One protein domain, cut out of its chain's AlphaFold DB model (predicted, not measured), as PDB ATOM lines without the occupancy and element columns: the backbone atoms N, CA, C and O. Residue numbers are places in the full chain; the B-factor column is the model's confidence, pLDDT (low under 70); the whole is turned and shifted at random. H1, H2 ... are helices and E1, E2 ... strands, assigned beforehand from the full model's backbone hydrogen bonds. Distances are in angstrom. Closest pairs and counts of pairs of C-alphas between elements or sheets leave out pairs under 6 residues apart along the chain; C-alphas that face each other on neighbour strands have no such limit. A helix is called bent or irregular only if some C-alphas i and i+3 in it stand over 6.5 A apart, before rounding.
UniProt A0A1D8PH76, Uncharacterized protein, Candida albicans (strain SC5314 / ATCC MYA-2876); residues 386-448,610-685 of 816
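AT A GLANCE: This is residues 386 to 448 and 610 to 685 of the 816 residues of an uncharacterized protein of Candida albicans (strain SC5314 / ATCC MYA-2876) (UniProt A0A1D8PH76). A twisted three-stranded sheet, E3, E4 and E5, forms the core, with H2 packed near one end of E4 and H3 at the other. A small hairpin, E1 and E2, lies apart from it, and H4 sits far out after a long link, residues 678 to 685 sticking out. The printed part has 139 residues, in the order H1 E1 E2 E3 E4 E5 H2 H3 H4; both sheets are antiparallel, the larger in the order E3, E4, E5, and the class is mixed. The whole is loose, with a radius of gyration of the C-alphas of 18.5 A and spans of 55 by 46 by 29 A.

IN THESE COORDINATES: E3 is residues 415 to 421, 19.3 A; E4 436 to 446, 31.7 A, from C-alpha 436 at (138.829, 95.922, 21.593); E5 613 to 625, 35.8 A, bending by 58 degrees at 622. H2 is 626 to 633, H3 639 to 652, 19.8 A. H1 is 388 to 391, E1 398 to 401, E2 404 to 410. H4, 671 to 685, 20.8 A, ends at (155.572, 63.172, -7.810).

HOW THE PARTS SIT: N 418 and O 440 of E3 and E4 are 2.9 A apart, N 441 and O 619 of E4 and E5 2.9 A, N 399 and O 409 of E1 and E2 2.8 A. Helices on both faces of the sheet make three layers: H2 is over E4, its closest C-alphas Asn 436 and Ser 626, 5.2 A; H3 is on the other face, slantwise at 36 degrees to E4 on the local plane, Ile 416 and Ile 639 closest at 6.2 A between C-alphas. H2 is irregular, C-alphas 627 and 630 being 7.0 A apart, with 2 of 4 O i to N i+4 pairs within hydrogen-bond range; in H3 and H4 every pair is, and H1 is too short for one.

THE WHOLE: Residues 449 to 609 are cut out, a gap of 8.8 A between C-alphas 448 and 610. The links E3 to E4 and H3 to H4 are long. Residues 658 to 664 have pLDDT under 70.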
ATOM      1  N   ALA A 386     125.498 106.301  10.899       87.79
ATOM      2  CA  ALA A 386     124.155 105.945  10.398       87.79
ATOM      3  C   ALA A 386     124.122 105.008   9.158       87.79
ATOM      4  O   ALA A 386     123.055 104.582   8.716       87.79
ATOM      5  N   PHE A 387     125.282 104.698   8.567       85.97
ATOM      6  CA  PHE A 387     125.462 103.598   7.614       85.97
ATOM      7  C   PHE A 387     125.711 102.256   8.324       85.97
ATOM      8  O   PHE A 387     125.084 101.268   7.975       85.97
ATOM      9  N   GLN A 388     126.577 102.229   9.343       87.39
ATOM     10  CA  GLN A 388     126.877 101.050  10.167       87.39
ATOM     11  C   GLN A 388     125.665 100.621  11.007       87.39
ATOM     12  O   GLN A 388     125.417  99.429  11.136       87.39
ATOM     13  N   GLU A 389     124.867 101.573  11.504       87.83
ATOM     14  CA  GLU A 389     123.620 101.291  12.235       87.83
ATOM     15  C   GLU A 389     122.604 100.482  11.402       87.83
ATOM     16  O   GLU A 389     121.830  99.715  11.962       87.83
ATOM     17  N   ARG A 390     122.636 100.584  10.061       87.44
ATOM     18  CA  ARG A 390     121.785  99.780   9.156       87.44
ATOM     19  C   ARG A 390     122.217  98.320   9.025       87.44
ATOM     20  O   ARG A 390     121.486  97.536   8.437       87.44
ATOM     21  N   TYR A 391     123.405  97.988   9.520       87.35
ATOM     22  CA  TYR A 391     123.972  96.642   9.536       87.35
ATOM     23  C   TYR A 391     124.136  96.142  10.979       87.35
ATOM     24  O   TYR A 391     124.987  95.306  11.255       87.35
ATOM     25  N   LEU A 392     123.334  96.662  11.915       87.71
ATOM     26  CA  LEU A 392     123.215  96.101  13.263       87.71
ATOM     27  C   LEU A 392     122.380  94.815  13.305       87.71
ATOM     28  O   LEU A 392     122.419  94.125  14.316       87.71
ATOM     29  N   GLU A 393     121.635  94.500  12.248       84.38
ATOM     30  CA  GLU A 393     120.739  93.345  12.133       84.38
ATOM     31  C   GLU A 393     120.923  92.729  10.730       84.38
ATOM     32  O   GLU A 393     121.183  93.457   9.767       84.38
ATOM     33  N   ASP A 394     120.868  91.395  10.623       82.95
ATOM     34  CA  ASP A 394     120.976  90.584   9.389       82.95
ATOM     35  C   ASP A 394     122.195  90.839   8.469       82.95
ATOM     36  O   ASP A 394     122.237  90.411   7.305       82.95
ATOM     37  N   ALA A 395     123.231  91.504   8.986       87.30
ATOM     38  CA  ALA A 395     124.412  91.891   8.227       87.30
ATOM     39  C   ALA A 395     125.151  90.674   7.654       87.30
ATOM     40  O   ALA A 395     125.611  89.801   8.380       87.30
ATOM     41  N   THR A 396     125.333  90.625   6.335       88.22
ATOM     42  CA  THR A 396     126.124  89.562   5.698       88.22
ATOM     43  C   THR A 396     127.584  89.999   5.602       88.22
ATOM     44  O   THR A 396     127.939  90.822   4.757       88.22
ATOM     45  N   LEU A 397     128.426  89.474   6.495       87.77
ATOM     46  CA  LEU A 397     129.837  89.847   6.583       87.77
ATOM     47  C   LEU A 397     130.684  89.221   5.467       87.77
ATOM     48  O   LEU A 397     130.579  88.031   5.164       87.77
ATOM     49  N   LEU A 398     131.545  90.054   4.879       87.45
ATOM     50  CA  LEU A 398     132.339  89.757   3.691       87.45
ATOM     51  C   LEU A 398     133.798  90.179   3.913       87.45
ATOM     52  O   LEU A 398     134.089  91.366   4.056       87.45
ATOM     53  N   PHE A 399     134.715  89.216   3.889       85.19
ATOM     54  CA  PHE A 399     136.154  89.463   3.893       85.19
ATOM     55  C   PHE A 399     136.682  89.520   2.461       85.19
ATOM     56  O   PHE A 399     136.574  88.550   1.712       85.19
ATOM     57  N   GLU A 400     137.281  90.649   2.088       86.52
ATOM     58  CA  GLU A 400     138.029  90.817   0.843       86.52
ATOM     59  C   GLU A 400     139.529  90.728   1.139       86.52
ATOM     60  O   GLU A 400     140.038  91.417   2.025       86.52
ATOM     61  N   PHE A 401     140.245  89.864   0.421       80.66
ATOM     62  CA  PHE A 401     141.674  89.671   0.652       80.66
ATOM     63  C   PHE A 401     142.468  90.786  -0.030       80.66
ATOM     64  O   PHE A 401     142.422  90.920  -1.251       80.66
ATOM     65  N   VAL A 402     143.256  91.545   0.740       83.35
ATOM     66  CA  VAL A 402     144.083  92.664   0.230       83.35
ATOM     67  C   VAL A 402     145.027  92.221  -0.899       83.35
ATOM     68  O   VAL A 402     145.304  92.985  -1.819       83.35
ATOM     69  N   GLU A 403     145.484  90.966  -0.866       87.35
ATOM     70  CA  GLU A 403     146.337  90.372  -1.903       87.35
ATOM     71  C   GLU A 403     145.582  89.997  -3.191       87.35
ATOM     72  O   GLU A 403     146.188  89.902  -4.259       87.35
ATOM     73  N   ASN A 404     144.271  89.750  -3.106       83.35
ATOM     74  CA  ASN A 404     143.434  89.355  -4.234       83.35
ATOM     75  C   ASN A 404     141.972  89.792  -4.006       83.35
ATOM     76  O   ASN A 404     141.158  88.981  -3.562       83.35
ATOM     77  N   PRO A 405     141.604  91.039  -4.353       86.27
ATOM     78  CA  PRO A 405     140.272  91.586  -4.070       86.27
ATOM     79  C   PRO A 405     139.129  90.904  -4.846       86.27
ATOM     80  O   PRO A 405     137.955  91.110  -4.549       86.27
ATOM     81  N   ASN A 406     139.453  90.056  -5.830       86.57
ATOM     82  CA  ASN A 406     138.471  89.215  -6.519       86.57
ATOM     83  C   ASN A 406     138.057  87.993  -5.679       86.57
ATOM     84  O   ASN A 406     137.027  87.381  -5.955       86.57
ATOM     85  N   VAL A 407     138.864  87.617  -4.679       83.82
ATOM     86  CA  VAL A 407     138.589  86.515  -3.755       83.82
ATOM     87  C   VAL A 407     137.967  87.091  -2.491       83.82
ATOM     88  O   VAL A 407     138.586  87.845  -1.737       83.82
ATOM     89  N   ARG A 408     136.704  86.725  -2.285       85.53
ATOM     90  CA  ARG A 408     135.854  87.227  -1.213       85.53
ATOM     91  C   ARG A 408     135.247  86.059  -0.450       85.53
ATOM     92  O   ARG A 408     134.654  85.173  -1.060       85.53
ATOM     93  N   PHE A 409     135.389  86.076   0.868       86.37
ATOM     94  CA  PHE A 409     134.860  85.057   1.767       86.37
ATOM     95  C   PHE A 409     133.665  85.619   2.536       86.37
ATOM     96  O   PHE A 409     133.767  86.657   3.186       86.37
ATOM     97  N   LEU A 410     132.535  84.923   2.456       89.66
ATOM     98  CA  LEU A 410     131.365  85.167   3.296       89.66
ATOM     99  C   LEU A 410     131.556  84.435   4.627       89.66
ATOM    100  O   LEU A 410     132.030  83.297   4.627       89.66
ATOM    101  N   LEU A 411     131.174  85.054   5.747       87.58
ATOM    102  CA  LEU A 411     131.090  84.317   7.009       87.58
ATOM    103  C   LEU A 411     129.878  83.360   7.000       87.58
ATOM    104  O   LEU A 411     128.816  83.744   6.502       87.58
ATOM    105  N   PRO A 412     130.002  82.131   7.538       90.73
ATOM    106  CA  PRO A 412     128.867  81.221   7.679       90.73
ATOM    107  C   PRO A 412     127.814  81.798   8.632       90.73
ATOM    108  O   PRO A 412     128.152  82.218   9.736       90.73
ATOM    109  N   LYS A 413     126.534  81.773   8.233       91.22
ATOM    110  CA  LYS A 413     125.421  82.175   9.114       91.22
ATOM    111  C   LYS A 413     125.132  81.150  10.213       91.22
ATOM    112  O   LYS A 413     124.820  81.537  11.336       91.22
ATOM    113  N   ASP A 414     125.296  79.860   9.915       93.28
ATOM    114  CA  ASP A 414     125.186  78.756  10.880       93.28
ATOM    115  C   ASP A 414     126.490  78.627  11.701       93.28
ATOM    116  O   ASP A 414     127.210  77.629  11.621       93.28
ATOM    117  N   ALA A 415     126.827  79.673  12.463       94.33
ATOM    118  CA  ALA A 415     128.043  79.764  13.271       94.33
ATOM    119  C   ALA A 415     127.757  80.286  14.687       94.33
ATOM    120  O   ALA A 415     127.024  81.252  14.882       94.33
ATOM    121  N   ILE A 416     128.387  79.672  15.689       94.82
ATOM    122  CA  ILE A 416     128.334  80.118  17.084       94.82
ATOM    123  C   ILE A 416     129.460  81.133  17.306       94.82
ATOM    124  O   ILE A 416     130.629  80.817  17.075       94.82
ATOM    125  N   CYS A 417     129.105  82.336  17.764       93.82
ATOM    126  CA  CYS A 417     130.046  83.411  18.086       93.82
ATOM    127  C   CYS A 417     130.097  83.668  19.598       93.82
ATOM    128  O   CYS A 417     129.079  83.989  20.209       93.82
ATOM    129  N   GLU A 418     131.290  83.589  20.184       94.13
ATOM    130  CA  GLU A 418     131.568  83.923  21.584       94.13
ATOM    131  C   GLU A 418     132.476  85.160  21.656       94.13
ATOM    132  O   GLU A 418     133.507  85.224  20.985       94.13
ATOM    133  N   VAL A 419     132.097  86.156  22.465       94.41
ATOM    134  CA  VAL A 419     132.861  87.405  22.626       94.41
ATOM    135  C   VAL A 419     133.841  87.272  23.787       94.41
ATOM    136  O   VAL A 419     133.451  87.270  24.955       94.41
ATOM    137  N   LEU A 420     135.126  87.229  23.457       92.88
ATOM    138  CA  LEU A 420     136.233  87.091  24.394       92.88
ATOM    139  C   LEU A 420     136.843  88.463  24.756       92.88
ATOM    140  O   LEU A 420     136.736  89.434  23.994       92.88
ATOM    141  N   PRO A 421     137.511  88.594  25.920       90.85
ATOM    142  CA  PRO A 421     138.438  89.702  26.147       90.85
ATOM    143  C   PRO A 421     139.571  89.654  25.107       90.85
ATOM    144  O   PRO A 421     139.991  88.570  24.707       90.85
ATOM    145  N   ALA A 422     140.073  90.813  24.673       87.91
ATOM    146  CA  ALA A 422     141.106  90.872  23.640       87.91
ATOM    147  C   ALA A 422     142.435  90.258  24.127       87.91
ATOM    148  O   ALA A 422     143.136  90.837  24.960       87.91
ATOM    149  N   GLY A 423     142.779  89.080  23.601       83.76
ATOM    150  CA  GLY A 423     143.970  88.307  23.960       83.76
ATOM    151  C   GLY A 423     145.229  88.706  23.187       83.76
ATOM    152  O   GLY A 423     146.322  88.246  23.513       83.76
ATOM    153  N   THR A 424     145.100  89.571  22.176       82.66
ATOM    154  CA  THR A 424     146.226  90.096  21.389       82.66
ATOM    155  C   THR A 424     146.180  91.621  21.318       82.66
ATOM    156  O   THR A 424     145.104  92.210  21.259       82.66
ATOM    157  N   MET A 425     147.345  92.275  21.269       79.80
ATOM    158  CA  MET A 425     147.471  93.743  21.177       79.80
ATOM    159  C   MET A 425     147.216  94.292  19.756       79.80
ATOM    160  O   MET A 425     147.736  95.344  19.382       79.80
ATOM    161  N   ILE A 426     146.455  93.566  18.934       77.91
ATOM    162  CA  ILE A 426     146.093  93.982  17.576       77.91
ATOM    163  C   ILE A 426     145.089  95.137  17.680       77.91
ATOM    164  O   ILE A 426     144.131  95.064  18.444       77.91
ATOM    165  N   ASN A 427     145.329  96.213  16.924       75.88
ATOM    166  CA  ASN A 427     144.558  97.465  16.958       75.88
ATOM    167  C   ASN A 427     144.542  98.186  18.330       75.88
ATOM    168  O   ASN A 427     143.660  99.006  18.585       75.88
ATOM    169  N   ALA A 428     145.508  97.912  19.217       77.85
ATOM    170  CA  ALA A 428     145.625  98.557  20.528       77.85
ATOM    171  C   ALA A 428     146.271  99.957  20.437       77.85
ATOM    172  O   ALA A 428     147.494 100.109  20.544       77.85
ATOM    173  N   GLU A 429     145.464 101.001  20.242       71.31
ATOM    174  CA  GLU A 429     145.961 102.382  20.242       71.31
ATOM    175  C   GLU A 429     146.491 102.807  21.625       71.31
ATOM    176  O   GLU A 429     145.949 102.463  22.676       71.31
ATOM    177  N   ASN A 430     147.595 103.562  21.633       75.45
ATOM    178  CA  ASN A 430     148.296 104.018  22.844       75.45
ATOM    179  C   ASN A 430     148.724 102.895  23.820       75.45
ATOM    180  O   ASN A 430     149.029 103.169  24.979       75.45
ATOM    181  N   GLY A 431     148.758 101.635  23.368       76.51
ATOM    182  CA  GLY A 431     149.052 100.476  24.217       76.51
ATOM    183  C   GLY A 431     147.909 100.080  25.160       76.51
ATOM    184  O   GLY A 431     148.098  99.189  25.986       76.51
ATOM    185  N   ASN A 432     146.731 100.699  25.034       79.59
ATOM    186  CA  ASN A 432     145.516 100.260  25.707       79.59
ATOM    187  C   ASN A 432     144.679  99.402  24.747       79.59
ATOM    188  O   ASN A 432     144.540  99.722  23.571       79.59
ATOM    189  N   ASN A 433     144.110  98.314  25.262       81.66
ATOM    190  CA  ASN A 433     143.313  97.361  24.489       81.66
ATOM    191  C   ASN A 433     141.900  97.156  25.071       81.66
ATOM    192  O   ASN A 433     141.189  96.254  24.636       81.66
ATOM    193  N   SER A 434     141.483  97.972  26.054       82.28
ATOM    194  CA  SER A 434     140.166  97.883  26.719       82.28
ATOM    195  C   SER A 434     138.979  97.959  25.765       82.28
ATOM    196  O   SER A 434     137.928  97.371  26.024       82.28
ATOM    197  N   ASP A 435     139.153  98.708  24.680       85.75
ATOM    198  CA  ASP A 435     138.100  99.049  23.733       85.75
ATOM    199  C   ASP A 435     137.971  98.008  22.614       85.75
ATOM    200  O   ASP A 435     136.989  98.039  21.874       85.75
ATOM    201  N   ASN A 436     138.889  97.040  22.530       90.68
ATOM    202  CA  ASN A 436     138.829  95.922  21.593       90.68
ATOM    203  C   ASN A 436     138.304  94.641  22.259       90.68
ATOM    204  O   ASN A 436     138.357  94.455  23.478       90.68
ATOM    205  N   ARG A 437     137.807  93.726  21.429       91.70
ATOM    206  CA  ARG A 437     137.393  92.365  21.773       91.70
ATOM    207  C   ARG A 437     137.913  91.393  20.731       91.70
ATOM    208  O   ARG A 437     138.129  91.766  19.580       91.70
ATOM    209  N   ASP A 438     138.040  90.140  21.138       93.50
ATOM    210  CA  ASP A 438     138.242  89.035  20.210       93.50
ATOM    211  C   ASP A 438     136.918  88.265  20.097       93.50
ATOM    212  O   ASP A 438     136.136  88.227  21.049       93.50
ATOM    213  N   ILE A 439     136.634  87.663  18.944       93.80
ATOM    214  CA  ILE A 439     135.452  86.811  18.751       93.80
ATOM    215  C   ILE A 439     135.915  85.422  18.334       93.80
ATOM    216  O   ILE A 439     136.539  85.257  17.285       93.80
ATOM    217  N   LEU A 440     135.598  84.420  19.152       94.78
ATOM    218  CA  LEU A 440     135.727  83.014  18.790       94.78
ATOM    219  C   LEU A 440     134.502  82.622  17.961       94.78
ATOM    220  O   LEU A 440     133.377  82.659  18.451       94.78
ATOM    221  N   MET A 441     134.729  82.235  16.711       93.43
ATOM    222  CA  MET A 441     133.701  81.718  15.815       93.43
ATOM    223  C   MET A 441     133.901  80.215  15.626       93.43
ATOM    224  O   MET A 441     134.993  79.775  15.268       93.43
ATOM    225  N   SER A 442     132.849  79.431  15.856       94.83
ATOM    226  CA  SER A 442     132.842  77.977  15.666       94.83
ATOM    227  C   SER A 442     131.679  77.554  14.778       94.83
ATOM    228  O   SER A 442     130.538  77.941  15.019       94.83
ATOM    229  N   PHE A 443     131.962  76.755  13.751       94.30
ATOM    230  CA  PHE A 443     130.970  76.303  12.781       94.30
ATOM    231  C   PHE A 443     131.260  74.891  12.258       94.30
ATOM    232  O   PHE A 443     132.341  74.329  12.462       94.30
ATOM    233  N   ILE A 444     130.277  74.299  11.581       93.64
ATOM    234  CA  ILE A 444     130.406  72.986  10.947       93.64
ATOM    235  C   ILE A 444     130.432  73.182   9.430       93.64
ATOM    236  O   ILE A 444     129.463  73.648   8.840       93.64
ATOM    237  N   TRP A 445     131.546  72.821   8.792       91.39
ATOM    238  CA  TRP A 445     131.661  72.792   7.335       91.39
ATOM    239  C   TRP A 445     131.089  71.474   6.806       91.39
ATOM    240  O   TRP A 445     131.620  70.411   7.132       91.39
ATOM    241  N   ILE A 446     130.045  71.526   5.975       92.03
ATOM    242  CA  ILE A 446     129.455  70.350   5.320       92.03
ATOM    243  C   ILE A 446     130.069  70.194   3.919       92.03
ATOM    244  O   ILE A 446     129.998  71.092   3.084       92.03
ATOM    245  N   HIS A 447     130.685  69.045   3.643       89.91
ATOM    246  CA  HIS A 447     131.353  68.764   2.364       89.91
ATOM    247  C   HIS A 447     130.371  68.393   1.253       89.91
ATOM    248  O   HIS A 447     130.594  68.742   0.095       89.91
ATOM    249  N   ASN A 448     129.263  67.733   1.596       91.26
ATOM    250  CA  ASN A 448     128.169  67.419   0.679       91.26
ATOM    251  C   ASN A 448     126.990  68.403   0.781       91.26
ATOM    252  O   ASN A 448     125.844  68.009   0.591       91.26
ATOM    253  N   PRO A 610     120.223  62.496   3.745       88.57
ATOM    254  CA  PRO A 610     121.575  62.164   3.308       88.57
ATOM    255  C   PRO A 610     122.551  62.031   4.487       88.57
ATOM    256  O   PRO A 610     122.438  62.717   5.500       88.57
ATOM    257  N   GLU A 611     123.592  61.209   4.320       88.97
ATOM    258  CA  GLU A 611     124.713  61.150   5.265       88.97
ATOM    259  C   GLU A 611     125.460  62.499   5.278       88.97
ATOM    260  O   GLU A 611     126.203  62.817   4.346       88.97
ATOM    261  N   TYR A 612     125.304  63.294   6.337       91.49
ATOM    262  CA  TYR A 612     126.049  64.543   6.510       91.49
ATOM    263  C   TYR A 612     127.552  64.259   6.644       91.49
ATOM    264  O   TYR A 612     127.991  63.637   7.610       91.49
ATOM    265  N   ARG A 613     128.378  64.754   5.714       91.31
ATOM    266  CA  ARG A 613     129.844  64.606   5.776       91.31
ATOM    267  C   ARG A 613     130.485  65.922   6.158       91.31
ATOM    268  O   ARG A 613     130.506  66.846   5.350       91.31
ATOM    269  N   PHE A 614     131.024  66.020   7.372       92.43
ATOM    270  CA  PHE A 614     131.367  67.326   7.945       92.43
ATOM    271  C   PHE A 614     132.771  67.448   8.550       92.43
ATOM    272  O   PHE A 614     133.418  66.465   8.916       92.43
ATOM    273  N   THR A 615     133.229  68.688   8.721       91.42
ATOM    274  CA  THR A 615     134.414  69.050   9.508       91.42
ATOM    275  C   THR A 615     134.094  70.239  10.412       91.42
ATOM    276  O   THR A 615     133.680  71.295   9.950       91.42
ATOM    277  N   THR A 616     134.301  70.072  11.718       91.71
ATOM    278  CA  THR A 616     134.191  71.150  12.714       91.71
ATOM    279  C   THR A 616     135.363  72.122  12.572       91.71
ATOM    280  O   THR A 616     136.513  71.676  12.628       91.71
ATOM    281  N   LEU A 617     135.092  73.419  12.441       90.22
ATOM    282  CA  LEU A 617     136.102  74.474  12.332       90.22
ATOM    283  C   LEU A 617     135.847  75.567  13.375       90.22
ATOM    284  O   LEU A 617     134.719  76.023  13.543       90.22
ATOM    285  N   SER A 618     136.913  76.013  14.037       92.94
ATOM    286  CA  SER A 618     136.886  77.101  15.018       92.94
ATOM    287  C   SER A 618     138.074  78.028  14.788       92.94
ATOM    288  O   SER A 618     139.187  77.552  14.567       92.94
ATOM    289  N   PHE A 619     137.851  79.341  14.845       91.98
ATOM    290  CA  PHE A 619     138.896  80.354  14.689       91.98
ATOM    291  C   PHE A 619     138.566  81.622  15.484       91.98
ATOM    292  O   PHE A 619     137.403  81.934  15.730       91.98
ATOM    293  N   THR A 620     139.598  82.359  15.891       92.60
ATOM    294  CA  THR A 620     139.472  83.621  16.627       92.60
ATOM    295  C   THR A 620     139.751  84.810  15.715       92.60
ATOM    296  O   THR A 620     140.825  84.919  15.125       92.60
ATOM    297  N   ILE A 621     138.788  85.726  15.612       91.15
ATOM    298  CA  ILE A 621     138.975  87.032  14.976       91.15
ATOM    299  C   ILE A 621     139.424  88.003  16.068       91.15
ATOM    300  O   ILE A 621     138.699  88.223  17.037       91.15
ATOM    301  N   HIS A 622     140.626  88.554  15.926       91.06
ATOM    302  CA  HIS A 622     141.272  89.356  16.964       91.06
ATOM    303  C   HIS A 622     141.162  90.868  16.721       91.06
ATOM    304  O   HIS A 622     141.164  91.318  15.574       91.06
ATOM    305  N   GLY A 623     141.143  91.657  17.799       87.85
ATOM    306  CA  GLY A 623     141.279  93.117  17.737       87.85
ATOM    307  C   GLY A 623     140.079  93.844  17.117       87.85
ATOM    308  O   GLY A 623     140.263  94.833  16.406       87.85
ATOM    309  N   ILE A 624     138.856  93.356  17.346       90.64
ATOM    310  CA  ILE A 624     137.611  93.982  16.877       90.64
ATOM    311  C   ILE A 624     137.228  95.127  17.834       90.64
ATOM    312  O   ILE A 624     136.984  94.862  19.012       90.64
ATOM    313  N   PRO A 625     137.087  96.383  17.368       90.81
ATOM    314  CA  PRO A 625     136.595  97.478  18.203       90.81
ATOM    315  C   PRO A 625     135.199  97.181  18.763       90.81
ATOM    316  O   PRO A 625     134.294  96.819  18.010       90.81
ATOM    317  N   SER A 626     134.985  97.402  20.063       90.22
ATOM    318  CA  SER A 626     133.768  96.998  20.792       90.22
ATOM    319  C   SER A 626     132.470  97.521  20.163       90.22
ATOM    320  O   SER A 626     131.455  96.832  20.192       90.22
ATOM    321  N   LYS A 627     132.505  98.698  19.521       89.10
ATOM    322  CA  LYS A 627     131.360  99.266  18.785       89.10
ATOM    323  C   LYS A 627     130.896  98.421  17.589       89.10
ATOM    324  O   LYS A 627     129.735  98.506  17.210       89.10
ATOM    325  N   LEU A 628     131.780  97.612  16.999       90.65
ATOM    326  CA  LEU A 628     131.479  96.732  15.862       90.65
ATOM    327  C   LEU A 628     131.056  95.319  16.292       90.65
ATOM    328  O   LEU A 628     130.494  94.595  15.477       90.65
ATOM    329  N   VAL A 629     131.275  94.918  17.549       91.79
ATOM    330  CA  VAL A 629     130.920  93.574  18.048       91.79
ATOM    331  C   VAL A 629     129.439  93.209  17.821       91.79
ATOM    332  O   VAL A 629     129.199  92.087  17.376       91.79
ATOM    333  N   PRO A 630     128.445  94.109  18.004       91.97
ATOM    334  CA  PRO A 630     127.047  93.799  17.687       91.97
ATOM    335  C   PRO A 630     126.812  93.421  16.218       91.97
ATOM    336  O   PRO A 630     126.010  92.538  15.944       91.97
ATOM    337  N   ILE A 631     127.555  94.022  15.279       91.59
ATOM    338  CA  ILE A 631     127.461  93.711  13.840       91.59
ATOM    339  C   ILE A 631     127.914  92.266  13.572       91.59
ATOM    340  O   ILE A 631     127.340  91.592  12.727       91.59
ATOM    341  N   PHE A 632     128.908  91.761  14.315       90.83
ATOM    342  CA  PHE A 632     129.304  90.351  14.249       90.83
ATOM    343  C   PHE A 632     128.273  89.440  14.926       90.83
ATOM    344  O   PHE A 632     127.833  88.471  14.311       90.83
ATOM    345  N   MET A 633     127.846  89.752  16.154       90.59
ATOM    346  CA  MET A 633     126.889  88.915  16.893       90.59
ATOM    347  C   MET A 633     125.540  88.767  16.177       90.59
ATOM    348  O   MET A 633     124.947  87.695  16.225       90.59
ATOM    349  N   ASN A 634     125.097  89.807  15.468       91.34
ATOM    350  CA  ASN A 634     123.822  89.843  14.753       91.34
ATOM    351  C   ASN A 634     123.968  89.521  13.244       91.34
ATOM    352  O   ASN A 634     123.026  89.718  12.478       91.34
ATOM    353  N   SER A 635     125.146  89.049  12.804       90.86
ATOM    354  CA  SER A 635     125.378  88.538  11.434       90.86
ATOM    355  C   SER A 635     125.098  87.039  11.275       90.86
ATOM    356  O   SER A 635     124.991  86.539  10.151       90.86
ATOM    357  N   VAL A 636     124.995  86.323  12.398       91.94
ATOM    358  CA  VAL A 636     124.797  84.871  12.482       91.94
ATOM    359  C   VAL A 636     123.389  84.529  12.965       91.94
ATOM    360  O   VAL A 636     122.724  85.338  13.611       91.94
ATOM    361  N   ASN A 637     122.938  83.318  12.649       92.95
ATOM    362  CA  ASN A 637     121.618  82.827  13.036       92.95
ATOM    363  C   ASN A 637     121.521  82.633  14.574       92.95
ATOM    364  O   ASN A 637     122.542  82.412  15.236       92.95
ATOM    365  N   PRO A 638     120.314  82.694  15.176       93.36
ATOM    366  CA  PRO A 638     120.135  82.591  16.625       93.36
ATOM    367  C   PRO A 638     120.771  81.333  17.233       93.36
ATOM    368  O   PRO A 638     120.524  80.211  16.792       93.36
ATOM    369  N   ILE A 639     121.543  81.503  18.315       92.97
ATOM    370  CA  ILE A 639     122.373  80.431  18.899       92.97
ATOM    371  C   ILE A 639     121.608  79.130  19.204       92.97
ATOM    372  O   ILE A 639     122.173  78.053  19.050       92.97
ATOM    373  N   LYS A 640     120.323  79.201  19.582       94.80
ATOM    374  CA  LYS A 640     119.476  78.023  19.855       94.80
ATOM    375  C   LYS A 640     119.175  77.198  18.597       94.80
ATOM    376  O   LYS A 640     119.183  75.969  18.649       94.80
ATOM    377  N   GLU A 641     118.926  77.865  17.476       94.23
ATOM    378  CA  GLU A 641     118.639  77.232  16.183       94.23
ATOM    379  C   GLU A 641     119.921  76.606  15.628       94.23
ATOM    380  O   GLU A 641     119.946  75.421  15.295       94.23
ATOM    381  N   VAL A 642     121.020  77.367  15.665       94.70
ATOM    382  CA  VAL A 642     122.356  76.910  15.262       94.70
ATOM    383  C   VAL A 642     122.817  75.717  16.105       94.70
ATOM    384  O   VAL A 642     123.264  74.721  15.545       94.70
ATOM    385  N   GLN A 643     122.657  75.755  17.434       95.25
ATOM    386  CA  GLN A 643     122.978  74.618  18.307       95.25
ATOM    387  C   GLN A 643     122.119  73.388  18.000       95.25
ATOM    388  O   GLN A 643     122.648  72.279  17.995       95.25
ATOM    389  N   THR A 644     120.827  73.561  17.703       95.87
ATOM    390  CA  THR A 644     119.945  72.446  17.323       95.87
ATOM    391  C   THR A 644     120.385  71.815  15.997       95.87
ATOM    392  O   THR A 644     120.567  70.599  15.936       95.87
ATOM    393  N   LYS A 645     120.653  72.626  14.962       93.25
ATOM    394  CA  LYS A 645     121.143  72.144  13.659       93.25
ATOM    395  C   LYS A 645     122.520  71.478  13.776       93.25
ATOM    396  O   LYS A 645     122.730  70.399  13.233       93.25
ATOM    397  N   MET A 646     123.445  72.066  14.540       94.70
ATOM    398  CA  MET A 646     124.761  71.471  14.799       94.70
ATOM    399  C   MET A 646     124.666  70.154  15.568       94.70
ATOM    400  O   MET A 646     125.381  69.216  15.226       94.70
ATOM    401  N   LYS A 647     123.787  70.059  16.573       95.25
ATOM    402  CA  LYS A 647     123.549  68.815  17.314       95.25
ATOM    403  C   LYS A 647     123.057  67.710  16.373       95.25
ATOM    404  O   LYS A 647     123.657  66.642  16.361       95.25
ATOM    405  N   HIS A 648     122.055  67.994  15.538       93.59
ATOM    406  CA  HIS A 648     121.536  67.046  14.541       93.59
ATOM    407  C   HIS A 648     122.635  66.542  13.593       93.59
ATOM    408  O   HIS A 648     122.822  65.339  13.435       93.59
ATOM    409  N   ILE A 649     123.454  67.451  13.047       93.93
ATOM    410  CA  ILE A 649     124.583  67.092  12.168       93.93
ATOM    411  C   ILE A 649     125.638  66.237  12.900       93.93
ATOM    412  O   ILE A 649     126.235  65.353  12.289       93.93
ATOM    413  N   LEU A 650     125.873  66.475  14.195       92.93
ATOM    414  CA  LEU A 650     126.792  65.678  15.022       92.93
ATOM    415  C   LEU A 650     126.232  64.291  15.395       92.93
ATOM    416  O   LEU A 650     127.026  63.401  15.696       92.93
ATOM    417  N   GLU A 651     124.909  64.113  15.391       92.88
ATOM    418  CA  GLU A 651     124.229  62.850  15.717       92.88
ATOM    419  C   GLU A 651     124.002  61.966  14.474       92.88
ATOM    420  O   GLU A 651     124.179  60.753  14.558       92.88
ATOM    421  N   VAL A 652     123.677  62.560  13.318       91.52
ATOM    422  CA  VAL A 652     123.425  61.841  12.047       91.52
ATOM    423  C   VAL A 652     124.685  61.708  11.174       91.52
ATOM    424  O   VAL A 652     124.788  60.794  10.355       91.52
ATOM    425  N   GLY A 653     125.649  62.626  11.297       90.80
ATOM    426  CA  GLY A 653     126.730  62.784  10.323       90.80
ATOM    427  C   GLY A 653     128.031  62.020  10.593       90.80
ATOM    428  O   GLY A 653     128.481  61.845  11.726       90.80
ATOM    429  N   THR A 654     128.737  61.688   9.512       91.31
ATOM    430  CA  THR A 654     130.111  61.172   9.548       91.31
ATOM    431  C   THR A 654     131.119  62.326   9.517       91.31
ATOM    432  O   THR A 654     131.287  63.029   8.511       91.31
ATOM    433  N   ARG A 655     131.879  62.491  10.605       91.20
ATOM    434  CA  ARG A 655     133.000  63.443  10.654       91.20
ATOM    435  C   ARG A 655     134.116  63.013   9.693       91.20
ATOM    436  O   ARG A 655     134.751  61.977   9.871       91.20
ATOM    437  N   THR A 656     134.408  63.859   8.711       85.87
ATOM    438  CA  THR A 656     135.513  63.682   7.760       85.87
ATOM    439  C   THR A 656     136.861  63.790   8.479       85.87
ATOM    440  O   THR A 656     137.041  64.636   9.358       85.87
ATOM    441  N   SER A 657     137.815  62.923   8.123       79.41
ATOM    442  CA  SER A 657     139.113  62.849   8.800       79.41
ATOM    443  C   SER A 657     139.990  64.076   8.520       79.41
ATOM    444  O   SER A 657     140.001  64.628   7.419       79.41
ATOM    445  N   SER A 658     140.781  64.483   9.519       68.75
ATOM    446  CA  SER A 658     141.578  65.723   9.498       68.75
ATOM    447  C   SER A 658     142.666  65.786   8.413       68.75
ATOM    448  O   SER A 658     143.298  66.824   8.248       68.75
ATOM    449  N   PHE A 659     142.896  64.698   7.673       64.24
ATOM    450  CA  PHE A 659     143.889  64.615   6.599       64.24
ATOM    451  C   PHE A 659     143.463  65.320   5.298       64.24
ATOM    452  O   PHE A 659     144.286  65.462   4.400       64.24
ATOM    453  N   TYR A 660     142.210  65.777   5.196       58.02
ATOM    454  CA  TYR A 660     141.678  66.487   4.024       58.02
ATOM    455  C   TYR A 660     141.697  68.026   4.146       58.02
ATOM    456  O   TYR A 660     141.070  68.714   3.340       58.02
ATOM    457  N   LEU A 661     142.412  68.589   5.131       56.39
ATOM    458  CA  LEU A 661     142.600  70.040   5.235       56.39
ATOM    459  C   LEU A 661     143.679  70.531   4.256       56.39
ATOM    460  O   LEU A 661     144.862  70.221   4.402       56.39
ATOM    461  N   TRP A 662     143.267  71.338   3.279       61.18
ATOM    462  CA  TRP A 662     144.171  72.014   2.349       61.18
ATOM    463  C   TRP A 662     144.617  73.354   2.936       61.18
ATOM    464  O   TRP A 662     143.821  74.285   3.046       61.18
ATOM    465  N   TYR A 663     145.897  73.465   3.286       65.68
ATOM    466  CA  TYR A 663     146.504  74.727   3.706       65.68
ATOM    467  C   TYR A 663     147.089  75.453   2.491       65.68
ATOM    468  O   TYR A 663     147.954  74.912   1.800       65.68
ATOM    469  N   GLN A 664     146.659  76.693   2.250       69.22
ATOM    470  CA  GLN A 664     147.406  77.606   1.386       69.22
ATOM    471  C   GLN A 664     148.555  78.203   2.204       69.22
ATOM    472  O   GLN A 664     148.319  78.859   3.214       69.22
ATOM    473  N   VAL A 665     149.789  77.973   1.760       73.40
ATOM    474  CA  VAL A 665     151.000  78.543   2.367       73.40
ATOM    475  C   VAL A 665     151.338  79.843   1.641       73.40
ATOM    476  O   VAL A 665     151.340  79.870   0.407       73.40
ATOM    477  N   ASP A 666     151.606  80.923   2.377       77.51
ATOM    478  CA  ASP A 666     152.006  82.193   1.771       77.51
ATOM    479  C   ASP A 666     153.475  82.136   1.329       77.51
ATOM    480  O   ASP A 666     154.386  82.001   2.142       77.51
ATOM    481  N   GLY A 667     153.721  82.304   0.029       76.80
ATOM    482  CA  GLY A 667     155.071  82.351  -0.531       76.80
ATOM    483  C   GLY A 667     155.918  83.556  -0.094       76.80
ATOM    484  O   GLY A 667     157.092  83.592  -0.448       76.80
ATOM    485  N   LYS A 668     155.356  84.538   0.630       76.78
ATOM    486  CA  LYS A 668     156.077  85.708   1.169       76.78
ATOM    487  C   LYS A 668     156.392  85.573   2.658       76.78
ATOM    488  O   LYS A 668     157.546  85.739   3.041       76.78
ATOM    489  N   LEU A 669     155.387  85.318   3.502       76.51
ATOM    490  CA  LEU A 669     155.593  85.159   4.947       76.51
ATOM    491  C   LEU A 669     156.253  83.813   5.277       76.51
ATOM    492  O   LEU A 669     157.178  83.770   6.089       76.51
ATOM    493  N   ASP A 670     155.835  82.750   4.590       81.79
ATOM    494  CA  ASP A 670     156.242  81.365   4.830       81.79
ATOM    495  C   ASP A 670     157.134  80.813   3.696       81.79
ATOM    496  O   ASP A 670     157.126  79.612   3.438       81.79
ATOM    497  N   GLU A 671     157.923  81.659   3.015       85.72
ATOM    498  CA  GLU A 671     158.782  81.307   1.857       85.72
ATOM    499  C   GLU A 671     159.567  79.992   2.055       85.72
ATOM    500  O   GLU A 671     159.555  79.104   1.199       85.72
ATOM    501  N   GLU A 672     160.201  79.833   3.220       86.68
ATOM    502  CA  GLU A 672     160.980  78.644   3.586       86.68
ATOM    503  C   GLU A 672     160.102  77.380   3.672       86.68
ATOM    504  O   GLU A 672     160.515  76.303   3.242       86.68
ATOM    505  N   LEU A 673     158.876  77.484   4.196       86.84
ATOM    506  CA  LEU A 673     157.923  76.373   4.284       86.84
ATOM    507  C   LEU A 673     157.286  76.077   2.918       86.84
ATOM    508  O   LEU A 673     157.151  74.910   2.550       86.84
ATOM    509  N   ALA A 674     156.956  77.118   2.151       84.67
ATOM    510  CA  ALA A 674     156.412  77.018   0.803       84.67
ATOM    511  C   ALA A 674     157.379  76.278  -0.131       84.67
ATOM    512  O   ALA A 674     156.976  75.313  -0.782       84.67
ATOM    513  N   GLU A 675     158.662  76.656  -0.154       87.29
ATOM    514  CA  GLU A 675     159.661  75.975  -0.983       87.29
ATOM    515  C   GLU A 675     159.974  74.564  -0.461       87.29
ATOM    516  O   GLU A 675     160.076  73.642  -1.267       87.29
ATOM    517  N   ASN A 676     160.032  74.336   0.858       90.77
ATOM    518  CA  ASN A 676     160.196  72.981   1.407       90.77
ATOM    519  C   ASN A 676     159.034  72.047   1.016       90.77
ATOM    520  O   ASN A 676     159.270  70.910   0.601       90.77
ATOM    521  N   ILE A 677     157.784  72.517   1.087       86.75
ATOM    522  CA  ILE A 677     156.607  71.757   0.639       86.75
ATOM    523  C   ILE A 677     156.642  71.565  -0.878       86.75
ATOM    524  O   ILE A 677     156.435  70.446  -1.349       86.75
ATOM    525  N   ARG A 678     156.980  72.601  -1.658       85.70
ATOM    526  CA  ARG A 678     157.108  72.503  -3.119       85.70
ATOM    527  C   ARG A 678     158.176  71.486  -3.522       85.70
ATOM    528  O   ARG A 678     157.932  70.683  -4.421       85.70
ATOM    529  N   VAL A 679     159.325  71.470  -2.848       89.76
ATOM    530  CA  VAL A 679     160.401  70.486  -3.040       89.76
ATOM    531  C   VAL A 679     159.946  69.085  -2.632       89.76
ATOM    532  O   VAL A 679     160.215  68.142  -3.374       89.76
ATOM    533  N   SER A 680     159.227  68.938  -1.517       88.62
ATOM    534  CA  SER A 680     158.678  67.655  -1.059       88.62
ATOM    535  C   SER A 680     157.670  67.073  -2.061       88.62
ATOM    536  O   SER A 680     157.834  65.940  -2.509       88.62
ATOM    537  N   LEU A 681     156.706  67.874  -2.531       86.08
ATOM    538  CA  LEU A 681     155.756  67.489  -3.583       86.08
ATOM    539  C   LEU A 681     156.482  67.107  -4.884       86.08
ATOM    540  O   LEU A 681     156.236  66.039  -5.435       86.08
ATOM    541  N   ASN A 682     157.470  67.902  -5.316       86.03
ATOM    542  CA  ASN A 682     158.322  67.590  -6.472       86.03
ATOM    543  C   ASN A 682     159.191  66.329  -6.291       86.03
ATOM    544  O   ASN A 682     159.757  65.840  -7.273       86.03
ATOM    545  N   GLN A 683     159.379  65.828  -5.066       88.71
ATOM    546  CA  GLN A 683     160.015  64.535  -4.799       88.71
ATOM    547  C   GLN A 683     158.983  63.404  -4.778       88.71
ATOM    548  O   GLN A 683     159.267  62.336  -5.314       88.71
ATOM    549  N   GLU A 684     157.795  63.625  -4.217       84.75
ATOM    550  CA  GLU A 684     156.726  62.623  -4.165       84.75
ATOM    551  C   GLU A 684     156.164  62.320  -5.561       84.75
ATOM    552  O   GLU A 684     156.076  61.156  -5.945       84.75
ATOM    553  N   GLU A 685     155.931  63.341  -6.392       81.80
ATOM    554  CA  GLU A 685     155.572  63.172  -7.810       81.80
ATOM    555  C   GLU A 685     156.601  62.322  -8.577       81.80
ATOM    556  O   GLU A 685     156.233  61.501  -9.415       81.80
TER     557      GLU A 685